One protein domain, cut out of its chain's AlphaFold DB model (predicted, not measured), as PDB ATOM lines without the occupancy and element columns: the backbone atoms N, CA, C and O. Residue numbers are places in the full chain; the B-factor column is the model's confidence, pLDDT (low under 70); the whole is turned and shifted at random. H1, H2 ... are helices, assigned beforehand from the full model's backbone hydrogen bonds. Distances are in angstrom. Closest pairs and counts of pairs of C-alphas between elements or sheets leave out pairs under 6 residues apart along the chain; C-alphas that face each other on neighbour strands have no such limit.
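This is residues 29 to 128 and 324 to 353 of the 353 residues of an uncharacterized protein of Georgenia thermotolerans (UniProt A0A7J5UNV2). The helix H3 makes the core of a small helical bundle, with H1 and H7, side by side, packing on one side of it and H4 and H5 on the other. H6 folds back on the far side of H5, while the short H2 lies at the edge and touches no helix. The bundle, helices packed next to one another, holds H1, H3, H4, H5 and H7. The printed part has 130 residues with seven named helices, H1 to H7 in that order, and no named strand; the class is all helix. It is compact, with a radius of gyration of the C-alphas of 14.2 A, and spans 44 by 39 by 23 A.

H1, residues 33 to 44, touches H7, residues 332 to 343, at a shallow tilt of 17 degrees, opposite ways; their closest C-alphas are those of Pro 33 and Ala 340, 5.7 A apart. H2, residues 49 to 52, is close to H1 but not clearly touching, with the C-alphas of Leu 44 and Asp 50 closest at 7.1 A. H3, residues 61 to 70, is the hub and touches three helices. It touches H7 at a shallow tilt of 16 degrees, the same way, closest at C-alphas 64 and 333, 5.5 A. It forms a helical hairpin with H4, residues 77 to 88, at a steep tilt of 41 degrees; H4 touches it with residues 79 to 83 alone, and C-alphas 61 and 83 are closest, 6.7 A apart. It touches H5, residues 101 to 110, the same way at a shallow tilt of 32 degrees, only just short of steep, with C-alphas 66 and 107 closest at 5.1 A. H5 and H6, residues 114 to 125, form a helical hairpin at a shallow tilt of 29 degrees, closest at C-alphas 105 and 117, 4.6 A. H4 and H5 are near each other. Every O i to N i+4 pair is within hydrogen-bond range in H1, H3, H4, H5, H6 and H7; H2 is too short for such a pair.

H1 begins at C-alpha 33, (-43.588, -12.981, -1.704), and is 16.5 A long. H3 measures 14.0 A, H4 16.6 A, H5 14.2 A and H6 15.6 A. H7, 16.5 A long, ends at C-alpha 343, (-50.513, -13.497, 2.587).

The C-alphas farthest apart, of Arg 31 and Pro 128, are 45.3 A apart. Residues 129 to 323 are not printed, and C-alphas 128 and 324 are 31.8 A apart across the cut. The link from H4 to H5, residues 89 to 100, is long. The mean pLDDT of the printed part is 88.4; residues 29 to 31, 48, 50 to 51 and 324 are under 70.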
ATOM      1  N   PRO A  29     -41.920 -11.743   7.208       64.75
ATOM      2  CA  PRO A  29     -42.568 -12.676   6.278       64.75
ATOM      3  C   PRO A  29     -43.656 -12.039   5.413       64.75
ATOM      4  O   PRO A  29     -43.870 -12.441   4.276       64.75
ATOM      5  N   ARG A  30     -44.333 -11.009   5.942       64.00
ATOM      6  CA  ARG A  30     -45.398 -10.281   5.232       64.00
ATOM      7  C   ARG A  30     -44.880  -9.373   4.115       64.00
ATOM      8  O   ARG A  30     -45.683  -8.810   3.374       64.00
ATOM      9  N   ARG A  31     -43.562  -9.205   3.967       63.66
ATOM     10  CA  ARG A  31     -43.005  -8.445   2.844       63.66
ATOM     11  C   ARG A  31     -42.936  -9.309   1.584       63.66
ATOM     12  O   ARG A  31     -42.177 -10.271   1.533       63.66
ATOM     13  N   SER A  32     -43.725  -8.889   0.590       71.44
ATOM     14  CA  SER A  32     -43.686  -9.219  -0.846       71.44
ATOM     15  C   SER A  32     -43.114 -10.605  -1.197       71.44
ATOM     16  O   SER A  32     -41.953 -10.708  -1.608       71.44
ATOM     17  N   PRO A  33     -43.931 -11.677  -1.123       85.94
ATOM     18  CA  PRO A  33     -43.588 -12.981  -1.704       85.94
ATOM     19  C   PRO A  33     -43.121 -12.864  -3.164       85.94
ATOM     20  O   PRO A  33     -42.212 -13.569  -3.591       85.94
ATOM     21  N   ALA A  34     -43.671 -11.899  -3.909       89.75
ATOM     22  CA  ALA A  34     -43.263 -11.595  -5.275       89.75
ATOM     23  C   ALA A  34     -41.791 -11.153  -5.394       89.75
ATOM     24  O   ALA A  34     -41.115 -11.561  -6.335       89.75
ATOM     25  N   ASP A  35     -41.265 -10.350  -4.461       89.56
ATOM     26  CA  ASP A  35     -39.855  -9.925  -4.488       89.56
ATOM     27  C   ASP A  35     -38.916 -11.094  -4.202       89.56
ATOM     28  O   ASP A  35     -37.922 -11.271  -4.905       89.56
ATOM     29  N   LEU A  36     -39.261 -11.931  -3.218       88.38
ATOM     30  CA  LEU A  36     -38.497 -13.140  -2.919       88.38
ATOM     31  C   LEU A  36     -38.518 -14.116  -4.103       88.38
ATOM     32  O   LEU A  36     -37.473 -14.640  -4.480       88.38
ATOM     33  N   GLY A  37     -39.678 -14.317  -4.732       92.06
ATOM     34  CA  GLY A  37     -39.797 -15.160  -5.920       92.06
ATOM     35  C   GLY A  37     -38.984 -14.636  -7.109       92.06
ATOM     36  O   GLY A  37     -38.325 -15.422  -7.787       92.06
ATOM     37  N   ARG A  38     -38.945 -13.314  -7.330       92.69
ATOM     38  CA  ARG A  38     -38.087 -12.706  -8.363       92.69
ATOM     39  C   ARG A  38     -36.602 -12.907  -8.075       92.69
ATOM     40  O   ARG A  38     -35.878 -13.308  -8.976       92.69
ATOM     41  N   ALA A  39     -36.164 -12.725  -6.831       90.19
ATOM     42  CA  ALA A  39     -34.775 -12.980  -6.449       90.19
ATOM     43  C   ALA A  39     -34.381 -14.464  -6.603       90.19
ATOM     44  O   ALA A  39     -33.249 -14.770  -6.971       90.19
ATOM     45  N   ILE A  40     -35.311 -15.395  -6.353       91.75
ATOM     46  CA  ILE A  40     -35.106 -16.829  -6.612       91.75
ATOM     47  C   ILE A  40     -34.932 -17.087  -8.116       91.75
ATOM     48  O   ILE A  40     -34.022 -17.823  -8.487       91.75
ATOM     49  N   LEU A  41     -35.764 -16.482  -8.972       91.81
ATOM     50  CA  LEU A  41     -35.630 -16.586 -10.431       91.81
ATOM     51  C   LEU A  41     -34.287 -16.024 -10.924       91.81
ATOM     52  O   LEU A  41     -33.600 -16.690 -11.686       91.81
ATOM     53  N   GLU A  42     -33.858 -14.865 -10.426       90.56
ATOM     54  CA  GLU A  42     -32.554 -14.277 -10.775       90.56
ATOM     55  C   GLU A  42     -31.370 -15.190 -10.390       90.56
ATOM     56  O   GLU A  42     -30.387 -15.306 -11.128       90.56
ATOM     57  N   GLU A  43     -31.454 -15.876  -9.246       87.81
ATOM     58  CA  GLU A  43     -30.442 -16.859  -8.840       87.81
ATOM     59  C   GLU A  43     -30.509 -18.131  -9.713       87.81
ATOM     60  O   GLU A  43     -29.466 -18.708 -10.013       87.81
ATOM     61  N   LEU A  44     -31.696 -18.556 -10.171       88.50
ATOM     62  CA  LEU A  44     -31.833 -19.661 -11.136       88.50
ATOM     63  C   LEU A  44     -31.245 -19.319 -12.510       88.50
ATOM     64  O   LEU A  44     -30.649 -20.187 -13.145       88.50
ATOM     65  N   ASP A  45     -31.375 -18.068 -12.944       88.38
ATOM     66  CA  ASP A  45     -30.811 -17.570 -14.203       88.38
ATOM     67  C   ASP A  45     -29.291 -17.356 -14.132       88.38
ATOM     68  O   ASP A  45     -28.625 -17.116 -15.147       88.38
ATOM     69  N   SER A  46     -28.707 -17.445 -12.934       83.81
ATOM     70  CA  SER A  46     -27.279 -17.234 -12.744       83.81
ATOM     71  C   SER A  46     -26.454 -18.341 -13.422       83.81
ATOM     72  O   SER A  46     -26.769 -19.531 -13.303       83.81
ATOM     73  N   PRO A  47     -25.353 -17.996 -14.122       74.94
ATOM     74  CA  PRO A  47     -24.540 -18.975 -14.837       74.94
ATOM     75  C   PRO A  47     -24.072 -20.125 -13.935       74.94
ATOM     76  O   PRO A  47     -23.400 -19.900 -12.931       74.94
ATOM     77  N   GLY A  48     -24.388 -21.362 -14.324       68.81
ATOM     78  CA  GLY A  48     -24.006 -22.577 -13.594       68.81
ATOM     79  C   GLY A  48     -25.076 -23.139 -12.651       68.81
ATOM     80  O   GLY A  48     -24.989 -24.320 -12.310       68.81
ATOM     81  N   ALA A  49     -26.126 -22.376 -12.320       70.88
ATOM     82  CA  ALA A  49     -27.199 -22.823 -11.423       70.88
ATOM     83  C   ALA A  49     -27.873 -24.126 -11.905       70.88
ATOM     84  O   ALA A  49     -28.041 -25.075 -11.137       70.88
ATOM     85  N   ASP A  50     -28.146 -24.226 -13.208       63.94
ATOM     86  CA  ASP A  50     -28.759 -25.400 -13.845       63.94
ATOM     87  C   ASP A  50     -27.959 -26.708 -13.684       63.94
ATOM     88  O   ASP A  50     -28.537 -27.798 -13.741       63.94
ATOM     89  N   THR A  51     -26.635 -26.624 -13.494       66.25
ATOM     90  CA  THR A  51     -25.762 -27.806 -13.358       66.25
ATOM     91  C   THR A  51     -25.677 -28.289 -11.909       66.25
ATOM     92  O   THR A  51     -25.489 -29.480 -11.667       66.25
ATOM     93  N   GLU A  52     -25.846 -27.386 -10.943       71.50
ATOM     94  CA  GLU A  52     -25.694 -27.675  -9.512       71.50
ATOM     95  C   GLU A  52     -27.011 -28.093  -8.841       71.50
ATOM     96  O   GLU A  52     -27.011 -28.887  -7.898       71.50
ATOM     97  N   ILE A  53     -28.148 -27.589  -9.325       83.56
ATOM     98  CA  ILE A  53     -29.464 -27.854  -8.733       83.56
ATOM     99  C   ILE A  53     -29.985 -29.196  -9.238       83.56
ATOM    100  O   ILE A  53     -30.172 -29.352 -10.439       83.56
ATOM    101  N   GLY A  54     -30.270 -30.158  -8.350       88.69
ATOM    102  CA  GLY A  54     -30.912 -31.437  -8.702       88.69
ATOM    103  C   GLY A  54     -32.330 -31.272  -9.278       88.69
ATOM    104  O   GLY A  54     -32.832 -30.163  -9.385       88.69
ATOM    105  N   ILE A  55     -33.019 -32.356  -9.648       92.75
ATOM    106  CA  ILE A  55     -34.382 -32.273 -10.231       92.75
ATOM    107  C   ILE A  55     -35.526 -32.609  -9.274       92.75
ATOM    108  O   ILE A  55     -36.679 -32.424  -9.640       92.75
ATOM    109  N   GLY A  56     -35.228 -33.089  -8.066       93.31
ATOM    110  CA  GLY A  56     -36.245 -33.523  -7.104       93.31
ATOM    111  C   GLY A  56     -37.157 -32.399  -6.601       93.31
ATOM    112  O   GLY A  56     -36.827 -31.217  -6.690       93.31
ATOM    113  N   PHE A  57     -38.291 -32.781  -6.021       94.81
ATOM    114  CA  PHE A  57     -39.253 -31.854  -5.417       94.81
ATOM    115  C   PHE A  57     -38.744 -31.212  -4.120       94.81
ATOM    116  O   PHE A  57     -39.090 -30.087  -3.800       94.81
ATOM    117  N   GLY A  58     -37.923 -31.918  -3.344       90.44
ATOM    118  CA  GLY A  58     -37.497 -31.444  -2.031       90.44
ATOM    119  C   GLY A  58     -36.505 -30.290  -2.111       90.44
ATOM    120  O   GLY A  58     -36.735 -29.227  -1.556       90.44
ATOM    121  N   ASP A  59     -35.391 -30.487  -2.808       85.19
ATOM    122  CA  ASP A  59     -34.301 -29.499  -2.864       85.19
ATOM    123  C   ASP A  59     -33.851 -29.191  -4.301       85.19
ATOM    124  O   ASP A  59     -32.819 -28.557  -4.516       85.19
ATOM    125  N   GLY A  60     -34.602 -29.670  -5.294       91.25
ATOM    126  CA  GLY A  60     -34.279 -29.534  -6.707       91.25
ATOM    127  C   GLY A  60     -35.227 -28.610  -7.465       91.25
ATOM    128  O   GLY A  60     -36.128 -27.983  -6.908       91.25
ATOM    129  N   LEU A  61     -35.011 -28.564  -8.776       94.00
ATOM    130  CA  LEU A  61     -35.702 -27.690  -9.710       94.00
ATOM    131  C   LEU A  61     -37.222 -27.885  -9.665       94.00
ATOM    132  O   LEU A  61     -37.939 -26.893  -9.653       94.00
ATOM    133  N   ALA A  62     -37.724 -29.123  -9.562       95.88
ATOM    134  CA  ALA A  62     -39.165 -29.373  -9.480       95.88
ATOM    135  C   ALA A  62     -39.819 -28.628  -8.306       95.88
ATOM    136  O   ALA A  62     -40.825 -27.956  -8.503       95.88
ATOM    137  N   GLY A  63     -39.217 -28.682  -7.115       95.06
ATOM    138  CA  GLY A  63     -39.734 -27.994  -5.928       95.06
ATOM    139  C   GLY A  63     -39.674 -26.479  -6.029       95.06
ATOM    140  O   GLY A  63     -40.600 -25.788  -5.612       95.06
ATOM    141  N   ILE A  64     -38.587 -25.965  -6.606       95.06
ATOM    142  CA  ILE A  64     -38.386 -24.525  -6.777       95.06
ATOM    143  C   ILE A  64     -39.426 -23.958  -7.749       95.06
ATOM    144  O   ILE A  64     -40.105 -22.984  -7.428       95.06
ATOM    145  N   LEU A  65     -39.583 -24.583  -8.919       96.19
ATOM    146  CA  LEU A  65     -40.548 -24.141  -9.927       96.19
ATOM    147  C   LEU A  65     -41.992 -24.308  -9.442       96.19
ATOM    148  O   LEU A  65     -42.826 -23.437  -9.695       96.19
ATOM    149  N   TRP A  66     -42.270 -25.391  -8.710       96.19
ATOM    150  CA  TRP A  66     -43.551 -25.592  -8.040       96.19
ATOM    151  C   TRP A  66     -43.849 -24.445  -7.065       96.19
ATOM    152  O   TRP A  66     -44.884 -23.801  -7.195       96.19
ATOM    153  N   ALA A  67     -42.918 -24.109  -6.167       94.75
ATOM    154  CA  ALA A  67     -43.115 -23.044  -5.182       94.75
ATOM    155  C   ALA A  67     -43.309 -21.663  -5.822       94.75
ATOM    156  O   ALA A  67     -44.140 -20.888  -5.359       94.75
ATOM    157  N   LEU A  68     -42.565 -21.351  -6.891       95.62
ATOM    158  CA  LEU A  68     -42.737 -20.110  -7.652       95.62
ATOM    159  C   LEU A  68     -44.141 -20.017  -8.260       95.62
ATOM    160  O   LEU A  68     -44.800 -18.986  -8.133       95.62
ATOM    161  N   THR A  69     -44.601 -21.104  -8.877       95.06
ATOM    162  CA  THR A  69     -45.926 -21.179  -9.507       95.06
ATOM    163  C   THR A  69     -47.037 -21.072  -8.470       95.06
ATOM    164  O   THR A  69     -47.959 -20.273  -8.632       95.06
ATOM    165  N   GLU A  70     -46.921 -21.806  -7.364       93.19
ATOM    166  CA  GLU A  70     -47.873 -21.725  -6.257       93.19
ATOM    167  C   GLU A  70     -47.882 -20.341  -5.605       93.19
ATOM    168  O   GLU A  70     -48.945 -19.827  -5.274       93.19
ATOM    169  N   ALA A  71     -46.741 -19.660  -5.508       92.06
ATOM    170  CA  ALA A  71     -46.679 -18.272  -5.051       92.06
ATOM    171  C   ALA A  71     -47.232 -17.250  -6.073       92.06
ATOM    172  O   ALA A  71     -47.164 -16.045  -5.834       92.06
ATOM    173  N   GLY A  72     -47.774 -17.703  -7.211       92.31
ATOM    174  CA  GLY A  72     -48.396 -16.862  -8.235       92.31
ATOM    175  C   GLY A  72     -47.413 -16.228  -9.222       92.31
ATOM    176  O   GLY A  72     -47.810 -15.364 -10.008       92.31
ATOM    177  N   LEU A  73     -46.138 -16.631  -9.211       94.00
ATOM    178  CA  LEU A  73     -45.162 -16.156 -10.184       94.00
ATOM    179  C   LEU A  73     -45.261 -16.949 -11.486       94.00
ATOM    180  O   LEU A  73     -45.449 -18.162 -11.506       94.00
ATOM    181  N   THR A  74     -45.071 -16.249 -12.604       92.06
ATOM    182  CA  THR A  74     -44.920 -16.898 -13.909       92.06
ATOM    183  C   THR A  74     -43.496 -17.420 -14.054       92.06
ATOM    184  O   THR A  74     -42.547 -16.640 -14.076       92.06
ATOM    185  N   VAL A  75     -43.354 -18.738 -14.180       93.38
ATOM    186  CA  VAL A  75     -42.067 -19.393 -14.434       93.38
ATOM    187  C   VAL A  75     -41.726 -19.322 -15.931       93.38
ATOM    188  O   VAL A  75     -42.544 -19.733 -16.760       93.38
ATOM    189  N   PRO A  76     -40.525 -18.845 -16.314       92.62
ATOM    190  CA  PRO A  76     -40.049 -18.917 -17.691       92.62
ATOM    191  C   PRO A  76     -40.089 -20.344 -18.256       92.62
ATOM    192  O   PRO A  76     -39.566 -21.292 -17.668       92.62
ATOM    193  N   ALA A  77     -40.656 -20.498 -19.457       91.44
ATOM    194  CA  ALA A  77     -40.855 -21.804 -20.092       91.44
ATOM    195  C   ALA A  77     -39.549 -22.585 -20.344       91.44
ATOM    196  O   ALA A  77     -39.584 -23.773 -20.666       91.44
ATOM    197  N   GLU A  78     -38.391 -21.930 -20.289       91.25
ATOM    198  CA  GLU A  78     -37.090 -22.586 -20.419       91.25
ATOM    199  C   GLU A  78     -36.726 -23.448 -19.210       91.25
ATOM    200  O   GLU A  78     -36.237 -24.561 -19.414       91.25
ATOM    201  N   HIS A  79     -37.051 -23.024 -17.983       92.88
ATOM    202  CA  HIS A  79     -36.815 -23.843 -16.793       92.88
ATOM    203  C   HIS A  79     -37.730 -25.065 -16.777       92.88
ATOM    204  O   HIS A  79     -37.272 -26.174 -16.507       92.88
ATOM    205  N   THR A  80     -38.996 -24.894 -17.164       92.62
ATOM    206  CA  THR A  80     -39.952 -25.998 -17.290       92.62
ATOM    207  C   THR A  80     -39.495 -27.022 -18.337       92.62
ATOM    208  O   THR A  80     -39.448 -28.224 -18.067       92.62
ATOM    209  N   ARG A  81     -39.027 -26.560 -19.508       90.50
ATOM    210  CA  ARG A  81     -38.417 -27.429 -20.534       90.50
ATOM    211  C   ARG A  81     -37.122 -28.088 -20.053       90.50
ATOM    212  O   ARG A  81     -36.851 -29.239 -20.404       90.50
ATOM    213  N   SER A  82     -36.311 -27.381 -19.265       91.31
ATOM    214  CA  SER A  82     -35.100 -27.928 -18.646       91.31
ATOM    215  C   SER A  82     -35.447 -29.075 -17.700       91.31
ATOM    216  O   SER A  82     -34.890 -30.165 -17.844       91.31
ATOM    217  N   LEU A  83     -36.437 -28.882 -16.823       94.06
ATOM    218  CA  LEU A  83     -36.953 -29.918 -15.932       94.06
ATOM    219  C   LEU A  83     -37.420 -31.145 -16.727       94.06
ATOM    220  O   LEU A  83     -36.890 -32.232 -16.509       94.06
ATOM    221  N   ALA A  84     -38.319 -30.978 -17.701       91.62
ATOM    222  CA  ALA A  84     -38.851 -32.088 -18.500       91.62
ATOM    223  C   ALA A  84     -37.746 -32.909 -19.201       91.62
ATOM    224  O   ALA A  84     -37.739 -34.146 -19.166       91.62
ATOM    225  N   ARG A  85     -36.749 -32.230 -19.780       90.88
ATOM    226  CA  ARG A  85     -35.590 -32.873 -20.418       90.88
ATOM    227  C   ARG A  85     -34.730 -33.647 -19.419       90.88
ATOM    228  O   ARG A  85     -34.325 -34.770 -19.709       90.88
ATOM    229  N   ARG A  86     -34.451 -33.076 -18.246       92.69
ATOM    230  CA  ARG A  86     -33.632 -33.724 -17.208       92.69
ATOM    231  C   ARG A  86     -34.354 -34.916 -16.577       92.69
ATOM    232  O   ARG A  86     -33.726 -35.937 -16.332       92.69
ATOM    233  N   VAL A  87     -35.669 -34.818 -16.397       93.19
ATOM    234  CA  VAL A  87     -36.530 -35.921 -15.942       93.19
ATOM    235  C   VAL A  87     -36.537 -37.072 -16.945       93.19
ATOM    236  O   VAL A  87     -36.472 -38.235 -16.549       93.19
ATOM    237  N   SER A  88     -36.556 -36.769 -18.245       90.31
ATOM    238  CA  SER A  88     -36.471 -37.787 -19.302       90.31
ATOM    239  C   SER A  88     -35.130 -38.535 -19.291       90.31
ATOM    240  O   SER A  88     -35.079 -39.707 -19.644       90.31
ATOM    241  N   ALA A  89     -34.054 -37.875 -18.852       90.25
ATOM    242  CA  ALA A  89     -32.719 -38.461 -18.717       90.25
ATOM    243  C   ALA A  89     -32.439 -39.065 -17.325       90.25
ATOM    244  O   ALA A  89     -31.339 -39.564 -17.085       90.25
ATOM    245  N   MET A  90     -33.391 -39.001 -16.389       89.38
ATOM    246  CA  MET A  90     -33.186 -39.438 -15.009       89.38
ATOM    247  C   MET A  90     -33.013 -40.958 -14.920       89.38
ATOM    248  O   MET A  90     -33.811 -41.724 -15.461       89.38
ATOM    249  N   THR A  91     -31.986 -41.401 -14.197       87.19
ATOM    250  CA  THR A  91     -31.744 -42.807 -13.847       87.19
ATOM    251  C   THR A  91     -31.000 -42.865 -12.501       87.19
ATOM    252  O   THR A  91     -30.022 -42.133 -12.347       87.19
ATOM    253  N   PRO A  92     -31.402 -43.715 -11.534       86.19
ATOM    254  CA  PRO A  92     -32.587 -44.573 -11.549       86.19
ATOM    255  C   PRO A  92     -33.890 -43.767 -11.459       86.19
ATOM    256  O   PRO A  92     -33.895 -42.601 -11.069       86.19
ATOM    257  N   ARG A  93     -34.997 -44.402 -11.841       89.69
ATOM    258  CA  ARG A  93     -36.345 -43.841 -11.731       89.69
ATOM    259  C   ARG A  93     -37.033 -44.493 -10.540       89.69
ATOM    260  O   ARG A  93     -37.361 -45.670 -10.595       89.69
ATOM    261  N   THR A  94     -37.168 -43.754  -9.444       89.50
ATOM    262  CA  THR A  94     -37.769 -44.242  -8.194       89.50
ATOM    263  C   THR A  94     -38.996 -43.407  -7.845       89.50
ATOM    264  O   THR A  94     -39.067 -42.232  -8.210       89.50
ATOM    265  N   ALA A  95     -39.953 -43.981  -7.115       90.69
ATOM    266  CA  ALA A  95     -41.022 -43.196  -6.502       90.69
ATOM    267  C   ALA A  95     -40.508 -42.385  -5.301       90.69
ATOM    268  O   ALA A  95     -39.320 -42.408  -4.967       90.69
ATOM    269  N   GLY A  96     -41.420 -41.635  -4.686       92.19
ATOM    270  CA  GLY A  96     -41.153 -40.808  -3.519       92.19
ATOM    271  C   GLY A  96     -41.275 -39.323  -3.814       92.19
ATOM    272  O   GLY A  96     -41.001 -38.858  -4.924       92.19
ATOM    273  N   LEU A  97     -41.677 -38.569  -2.792       95.44
ATOM    274  CA  LEU A  97     -41.937 -37.148  -2.947       95.44
ATOM    275  C   LEU A  97     -40.640 -36.359  -3.126       95.44
ATOM    276  O   LEU A  97     -40.537 -35.552  -4.037       95.44
ATOM    277  N   ARG A  98     -39.631 -36.574  -2.274       93.69
ATOM    278  CA  ARG A  98     -38.490 -35.649  -2.151       93.69
ATOM    279  C   ARG A  98     -37.611 -35.640  -3.400       93.69
ATOM    280  O   ARG A  98     -37.242 -34.576  -3.892       93.69
ATOM    281  N   THR A  99     -37.232 -36.812  -3.893       91.56
ATOM    282  CA  THR A  99     -36.304 -36.947  -5.032       91.56
ATOM    283  C   THR A  99     -36.855 -37.807  -6.159       91.56
ATOM    284  O   THR A  99     -36.223 -37.881  -7.209       91.56
ATOM    285  N   GLY A 100     -37.993 -38.462  -5.936       93.62
ATOM    286  CA  GLY A 100     -38.580 -39.417  -6.861       93.62
ATOM    287  C   GLY A 100     -39.594 -38.805  -7.822       93.62
ATOM    288  O   GLY A 100     -39.870 -37.603  -7.836       93.62
ATOM    289  N   LEU A 101     -40.155 -39.684  -8.645       95.69
ATOM    290  CA  LEU A 101     -41.093 -39.341  -9.703       95.69
ATOM    291  C   LEU A 101     -42.406 -38.750  -9.191       95.69
ATOM    292  O   LEU A 101     -42.963 -37.921  -9.900       95.69
ATOM    293  N   SER A 102     -42.903 -39.127  -8.007       96.38
ATOM    294  CA  SER A 102     -44.219 -38.649  -7.553       96.38
ATOM    295  C   SER A 102     -44.206 -37.151  -7.247       96.38
ATOM    296  O   SER A 102     -45.099 -36.431  -7.685       96.38
ATOM    297  N   GLY A 103     -43.147 -36.641  -6.609       96.75
ATOM    298  CA  GLY A 103     -42.986 -35.197  -6.421       96.75
ATOM    299  C   GLY A 103     -42.694 -34.439  -7.716       96.75
ATOM    300  O   GLY A 103     -43.183 -33.329  -7.911       96.75
ATOM    301  N   ILE A 104     -41.938 -35.039  -8.640       97.19
ATOM    302  CA  ILE A 104     -41.680 -34.433  -9.954       97.19
ATOM    303  C   ILE A 104     -42.975 -34.339 -10.775       97.19
ATOM    304  O   ILE A 104     -43.233 -33.306 -11.388       97.19
ATOM    305  N   ALA A 105     -43.794 -35.391 -10.778       96.81
ATOM    306  CA  ALA A 105     -45.073 -35.422 -11.480       96.81
ATOM    307  C   ALA A 105     -46.046 -34.380 -10.913       96.81
ATOM    308  O   ALA A 105     -46.627 -33.618 -11.681       96.81
ATOM    309  N   LEU A 106     -46.119 -34.267  -9.581       96.44
ATOM    310  CA  LEU A 106     -46.888 -33.230  -8.895       96.44
ATOM    311  C   LEU A 106     -46.459 -31.814  -9.313       96.44
ATOM    312  O   LEU A 106     -47.302 -30.974  -9.627       96.44
ATOM    313  N   ALA A 107     -45.151 -31.543  -9.358       96.81
ATOM    314  CA  ALA A 107     -44.647 -30.251  -9.815       96.81
ATOM    315  C   ALA A 107     -45.022 -29.968 -11.277       96.81
ATOM    316  O   ALA A 107     -45.456 -28.862 -11.594       96.81
ATOM    317  N   LEU A 108     -44.877 -30.956 -12.165       95.69
ATOM    318  CA  LEU A 108     -45.208 -30.811 -13.584       95.69
ATOM    319  C   LEU A 108     -46.703 -30.549 -13.811       95.69
ATOM    320  O   LEU A 108     -47.033 -29.703 -14.639       95.69
ATOM    321  N   ASP A 109     -47.596 -31.198 -13.057       93.88
ATOM    322  CA  ASP A 109     -49.037 -30.912 -13.114       93.88
ATOM    323  C   ASP A 109     -49.330 -29.450 -12.765       93.88
ATOM    324  O   ASP A 109     -50.046 -28.766 -13.498       93.88
ATOM    325  N   ARG A 110     -48.739 -28.940 -11.678       92.88
ATOM    326  CA  ARG A 110     -48.931 -27.542 -11.254       92.88
ATOM    327  C   ARG A 110     -48.313 -26.537 -12.222       92.88
ATOM    328  O   ARG A 110     -48.859 -25.454 -12.393       92.88
ATOM    329  N   LEU A 111     -47.229 -26.910 -12.901       93.75
ATOM    330  CA  LEU A 111     -46.607 -26.108 -13.960       93.75
ATOM    331  C   LEU A 111     -47.407 -26.106 -15.278       93.75
ATOM    332  O   LEU A 111     -47.034 -25.388 -16.204       93.75
ATOM    333  N   GLY A 112     -48.480 -26.899 -15.389       90.94
ATOM    334  CA  GLY A 112     -49.271 -27.046 -16.615       90.94
ATOM    335  C   GLY A 112     -48.668 -28.014 -17.644       90.94
ATOM    336  O   GLY A 112     -49.184 -28.147 -18.754       90.94
ATOM    337  N   GLU A 113     -47.606 -28.741 -17.290       92.75
ATOM    338  CA  GLU A 113     -46.946 -29.754 -18.125       92.75
ATOM    339  C   GLU A 113     -47.664 -31.113 -18.051       92.75
ATOM    340  O   GLU A 113     -47.047 -32.169 -17.878       92.75
ATOM    341  N   HIS A 114     -48.991 -31.099 -18.206       92.00
ATOM    342  CA  HIS A 114     -49.858 -32.257 -17.966       92.00
ATOM    343  C   HIS A 114     -49.492 -33.484 -18.809       92.00
ATOM    344  O   HIS A 114     -49.656 -34.613 -18.361       92.00
ATOM    345  N   ALA A 115     -48.967 -33.300 -20.025       91.56
ATOM    346  CA  ALA A 115     -48.544 -34.421 -20.867       91.56
ATOM    347  C   ALA A 115     -47.322 -35.155 -20.284       91.56
ATOM    348  O   ALA A 115     -47.282 -36.389 -20.278       91.56
ATOM    349  N   HIS A 116     -46.342 -34.406 -19.769       93.19
ATOM    350  CA  HIS A 116     -45.172 -34.979 -19.106       93.19
ATOM    351  C   HIS A 116     -45.572 -35.618 -17.775       93.19
ATOM    352  O   HIS A 116     -45.213 -36.770 -17.529       93.19
ATOM    353  N   ALA A 117     -46.369 -34.917 -16.965       95.12
ATOM    354  CA  ALA A 117     -46.870 -35.424 -15.693       95.12
ATOM    355  C   ALA A 117     -47.685 -36.716 -15.864       95.12
ATOM    356  O   ALA A 117     -47.383 -37.715 -15.218       95.12
ATOM    357  N   ALA A 118     -48.621 -36.764 -16.820       93.56
ATOM    358  CA  ALA A 118     -49.404 -37.961 -17.128       93.56
ATOM    359  C   ALA A 118     -48.531 -39.163 -17.518       93.56
ATOM    360  O   ALA A 118     -48.898 -40.308 -17.253       93.56
ATOM    361  N   SER A 119     -47.369 -38.935 -18.140       94.00
ATOM    362  CA  SER A 119     -46.434 -40.023 -18.417       94.00
ATOM    363  C   SER A 119     -45.767 -40.577 -17.169       94.00
ATOM    364  O   SER A 119     -45.545 -41.783 -17.109       94.00
ATOM    365  N   LEU A 120     -45.459 -39.723 -16.195       95.62
ATOM    366  CA  LEU A 120     -44.902 -40.155 -14.917       95.62
ATOM    367  C   LEU A 120     -45.963 -40.834 -14.051       95.62
ATOM    368  O   LEU A 120     -45.672 -41.842 -13.418       95.62
ATOM    369  N   TRP A 121     -47.198 -40.329 -14.062       95.25
ATOM    370  CA  TRP A 121     -48.300 -40.942 -13.324       95.25
ATOM    371  C   TRP A 121     -48.599 -42.357 -13.796       95.25
ATOM    372  O   TRP A 121     -48.700 -43.239 -12.957       95.25
ATOM    373  N   ARG A 122     -48.623 -42.609 -15.112       93.00
ATOM    374  CA  ARG A 122     -48.771 -43.976 -15.641       93.00
ATOM    375  C   ARG A 122     -47.677 -44.922 -15.136       93.00
ATOM    376  O   ARG A 122     -47.969 -46.044 -14.762       93.00
ATOM    377  N   GLU A 123     -46.428 -44.457 -15.091       93.50
ATOM    378  CA  GLU A 123     -45.307 -45.245 -14.557       93.50
ATOM    379  C   GLU A 123     -45.472 -45.542 -13.056       93.50
ATOM    380  O   GLU A 123     -45.152 -46.636 -12.602       93.50
ATOM    381  N   LEU A 124     -45.993 -44.585 -12.284       93.75
ATOM    382  CA  LEU A 124     -46.233 -44.730 -10.843       93.75
ATOM    383  C   LEU A 124     -47.465 -45.588 -10.517       93.75
ATOM    384  O   LEU A 124     -47.475 -46.294  -9.504       93.75
ATOM    385  N   ASP A 125     -48.488 -45.545 -11.367       91.62
ATOM    386  CA  ASP A 125     -49.688 -46.378 -11.254       91.62
ATOM    387  C   ASP A 125     -49.332 -47.866 -11.452       91.62
ATOM    388  O   ASP A 125     -49.831 -48.714 -10.713       91.62
ATOM    389  N   ASP A 126     -48.377 -48.174 -12.338       89.75
ATOM    390  CA  ASP A 126     -47.883 -49.538 -12.592       89.75
ATOM    391  C   ASP A 126     -46.798 -50.012 -11.599       89.75
ATOM    392  O   ASP A 126     -46.355 -51.165 -11.649       89.75
ATOM    393  N   LEU A 127     -46.334 -49.144 -10.692       90.56
ATOM    394  CA  LEU A 127     -45.206 -49.457  -9.816       90.56
ATOM    395  C   LEU A 127     -45.592 -50.479  -8.724       90.56
ATOM    396  O   LEU A 127     -46.587 -50.265  -8.015       90.56
ATOM    397  N   PRO A 128     -44.799 -51.553  -8.517       92.50
ATOM    398  CA  PRO A 128     -44.998 -52.478  -7.408       92.50
ATOM    399  C   PRO A 128     -44.844 -51.777  -6.058       92.50
ATOM    400  O   PRO A 128     -43.824 -51.149  -5.773       92.50
ATOM    401  N   PRO A 324     -29.054 -26.388   0.725       51.16
ATOM    402  CA  PRO A 324     -29.054 -25.798  -0.613       51.16
ATOM    403  C   PRO A 324     -29.888 -24.503  -0.744       51.16
ATOM    404  O   PRO A 324     -30.958 -24.352  -0.167       51.16
ATOM    405  N   ARG A 325     -29.381 -23.559  -1.547       73.25
ATOM    406  CA  ARG A 325     -29.806 -22.141  -1.637       73.25
ATOM    407  C   ARG A 325     -31.292 -21.901  -1.886       73.25
ATOM    408  O   ARG A 325     -31.865 -20.984  -1.311       73.25
ATOM    409  N   LEU A 326     -31.900 -22.692  -2.762       85.19
ATOM    410  CA  LEU A 326     -33.221 -22.387  -3.310       85.19
ATOM    411  C   LEU A 326     -34.276 -23.438  -2.973       85.19
ATOM    412  O   LEU A 326     -35.445 -23.154  -3.163       85.19
ATOM    413  N   GLY A 327     -33.890 -24.612  -2.464       86.31
ATOM    414  CA  GLY A 327     -34.768 -25.773  -2.290       86.31
ATOM    415  C   GLY A 327     -36.049 -25.524  -1.483       86.31
ATOM    416  O   GLY A 327     -36.141 -24.596  -0.682       86.31
ATOM    417  N   LEU A 328     -37.045 -26.387  -1.678       87.31
ATOM    418  CA  LEU A 328     -38.328 -26.320  -0.978       87.31
ATOM    419  C   LEU A 328     -38.202 -26.739   0.494       87.31
ATOM    420  O   LEU A 328     -38.809 -26.139   1.372       87.31
ATOM    421  N   VAL A 329     -37.405 -27.769   0.773       83.00
ATOM    422  CA  VAL A 329     -37.278 -28.346   2.114       83.00
ATOM    423  C   VAL A 329     -36.402 -27.494   3.008       83.00
ATOM    424  O   VAL A 329     -36.726 -27.317   4.172       83.00
ATOM    425  N   SER A 330     -35.288 -26.986   2.486       70.12
ATOM    426  CA  SER A 330     -34.245 -26.356   3.302       70.12
ATOM    427  C   SER A 330     -33.696 -25.051   2.712       70.12
ATOM    428  O   SER A 330     -32.633 -24.584   3.122       70.12
ATOM    429  N   GLY A 331     -34.424 -24.462   1.758       79.69
ATOM    430  CA  GLY A 331     -33.998 -23.320   0.953       79.69
ATOM    431  C   GLY A 331     -35.033 -22.192   0.853       79.69
ATOM    432  O   GLY A 331     -36.066 -22.187   1.525       79.69
ATOM    433  N   ALA A 332     -34.743 -21.220  -0.016       85.62
ATOM    434  CA  ALA A 332     -35.579 -20.038  -0.214       85.62
ATOM    435  C   ALA A 332     -36.991 -20.337  -0.760       85.62
ATOM    436  O   ALA A 332     -37.917 -19.591  -0.449       85.62
ATOM    437  N   ALA A 333     -37.190 -21.413  -1.531       89.44
ATOM    438  CA  ALA A 333     -38.517 -21.787  -2.026       89.44
ATOM    439  C   ALA A 333     -39.470 -22.211  -0.897       89.44
ATOM    440  O   ALA A 333     -40.659 -21.904  -0.961       89.44
ATOM    441  N   GLY A 334     -38.957 -22.861   0.153       86.81
ATOM    442  CA  GLY A 334     -39.740 -23.194   1.349       86.81
ATOM    443  C   GLY A 334     -40.235 -21.953   2.090       86.81
ATOM    444  O   GLY A 334     -41.395 -21.873   2.492       86.81
ATOM    445  N   GLU A 335     -39.369 -20.948   2.212       85.44
ATOM    446  CA  GLU A 335     -39.733 -19.659   2.800       85.44
ATOM    447  C   GLU A 335     -40.727 -18.898   1.911       85.44
ATOM    448  O   GLU A 335     -41.716 -18.360   2.409       85.44
ATOM    449  N   LEU A 336     -40.515 -18.896   0.589       89.19
ATOM    450  CA  LEU A 336     -41.427 -18.285  -0.378       89.19
ATOM    451  C   LEU A 336     -42.847 -18.832  -0.233       89.19
ATOM    452  O   LEU A 336     -43.786 -18.046  -0.097       89.19
ATOM    453  N   ILE A 337     -43.009 -20.158  -0.250       88.75
ATOM    454  CA  ILE A 337     -44.343 -20.758  -0.210       88.75
ATOM    455  C   ILE A 337     -45.028 -20.518   1.139       88.75
ATOM    456  O   ILE A 337     -46.216 -20.205   1.180       88.75
ATOM    457  N   ALA A 338     -44.277 -20.562   2.244       86.00
ATOM    458  CA  ALA A 338     -44.821 -20.250   3.560       86.00
ATOM    459  C   ALA A 338     -45.310 -18.792   3.640       86.00
ATOM    460  O   ALA A 338     -46.402 -18.534   4.148       86.00
ATOM    461  N   ARG A 339     -44.552 -17.834   3.083       86.62
ATOM    462  CA  ARG A 339     -44.976 -16.426   2.986       86.62
ATOM    463  C   ARG A 339     -46.204 -16.252   2.098       86.62
ATOM    464  O   ARG A 339     -47.110 -15.521   2.486       86.62
ATOM    465  N   ALA A 340     -46.248 -16.930   0.953       88.81
ATOM    466  CA  ALA A 340     -47.386 -16.880   0.040       88.81
ATOM    467  C   ALA A 340     -48.676 -17.360   0.724       88.81
ATOM    468  O   ALA A 340     -49.687 -16.657   0.685       88.81
ATOM    469  N   TYR A 341     -48.622 -18.489   1.443       88.00
ATOM    470  CA  TYR A 341     -49.766 -18.962   2.220       88.00
ATOM    471  C   TYR A 341     -50.176 -17.967   3.303       88.00
ATOM    472  O   TYR A 341     -51.368 -17.727   3.465       88.00
ATOM    473  N   LEU A 342     -49.231 -17.344   4.016       84.94
ATOM    474  CA  LEU A 342     -49.545 -16.331   5.032       84.94
ATOM    475  C   LEU A 342     -50.238 -15.086   4.458       84.94
ATOM    476  O   LEU A 342     -51.073 -14.500   5.142       84.94
ATOM    477  N   THR A 343     -49.898 -14.668   3.236       85.06
ATOM    478  CA  THR A 343     -50.513 -13.497   2.587       85.06
ATOM    479  C   THR A 343     -51.853 -13.795   1.920       85.06
ATOM    480  O   THR A 343     -52.648 -12.879   1.725       85.06
ATOM    481  N   GLU A 344     -52.117 -15.058   1.589       84.12
ATOM    482  CA  GLU A 344     -53.358 -15.517   0.966       84.12
ATOM    483  C   GLU A 344     -54.032 -16.579   1.854       84.12
ATOM    484  O   GLU A 344     -53.962 -17.773   1.558       84.12
ATOM    485  N   PRO A 345     -54.679 -16.182   2.968       75.38
ATOM    486  CA  PRO A 345     -55.151 -17.114   3.997       75.38
ATOM    487  C   PRO A 345     -56.250 -18.076   3.533       75.38
ATOM    488  O   PRO A 345     -56.485 -19.082   4.186       75.38
ATOM    489  N   TRP A 346     -56.900 -17.802   2.402       79.50
ATOM    490  CA  TRP A 346     -57.858 -18.715   1.771       79.50
ATOM    491  C   TRP A 346     -57.193 -19.894   1.045       79.50
ATOM    492  O   TRP A 346     -57.895 -20.781   0.562       79.50
ATOM    493  N   ARG A 347     -55.863 -19.900   0.897       83.31
ATOM    494  CA  ARG A 347     -55.145 -21.012   0.273       83.31
ATOM    495  C   ARG A 347     -54.861 -22.116   1.279       83.31
ATOM    496  O   ARG A 347     -54.250 -21.881   2.322       83.31
ATOM    497  N   ARG A 348     -55.218 -23.330   0.871       88.31
ATOM    498  CA  ARG A 348     -54.854 -24.580   1.530       88.31
ATOM    499  C   ARG A 348     -53.344 -24.799   1.477       88.31
ATOM    500  O   ARG A 348     -52.728 -24.621   0.425       88.31
ATOM    501  N   ILE A 349     -52.759 -25.202   2.600       89.75
ATOM    502  CA  ILE A 349     -51.351 -25.602   2.666       89.75
ATOM    503  C   ILE A 349     -51.221 -26.969   1.984       89.75
ATOM    504  O   ILE A 349     -52.028 -27.857   2.237       89.75
ATOM    505  N   LEU A 350     -50.214 -27.161   1.125       89.75
ATOM    506  CA  LEU A 350     -49.996 -28.443   0.437       89.75
ATOM    507  C   LEU A 350     -50.037 -29.628   1.426       89.75
ATOM    508  O   LEU A 350     -49.276 -29.638   2.393       89.75
ATOM    509  N   PHE A 351     -50.874 -30.628   1.123       92.56
ATOM    510  CA  PHE A 351     -51.170 -31.820   1.938       92.56
ATOM    511  C   PHE A 351     -51.946 -31.603   3.245       92.56
ATOM    512  O   PHE A 351     -52.207 -32.582   3.934       92.56
ATOM    513  N   PHE A 352     -52.335 -30.382   3.591       89.94
ATOM    514  CA  PHE A 352     -53.249 -30.099   4.707       89.94
ATOM    515  C   PHE A 352     -54.602 -29.640   4.148       89.94
ATOM    516  O   PHE A 352     -54.723 -29.540   2.923       89.94
ATOM    517  N   TRP A 353     -55.625 -29.475   4.991       82.31
ATOM    518  CA  TRP A 353     -57.019 -29.240   4.580       82.31
ATOM    519  C   TRP A 353     -57.375 -27.765   4.411       82.31
ATOM    520  O   TRP A 353     -56.816 -26.921   5.142       82.31
TER     521      TRP A 353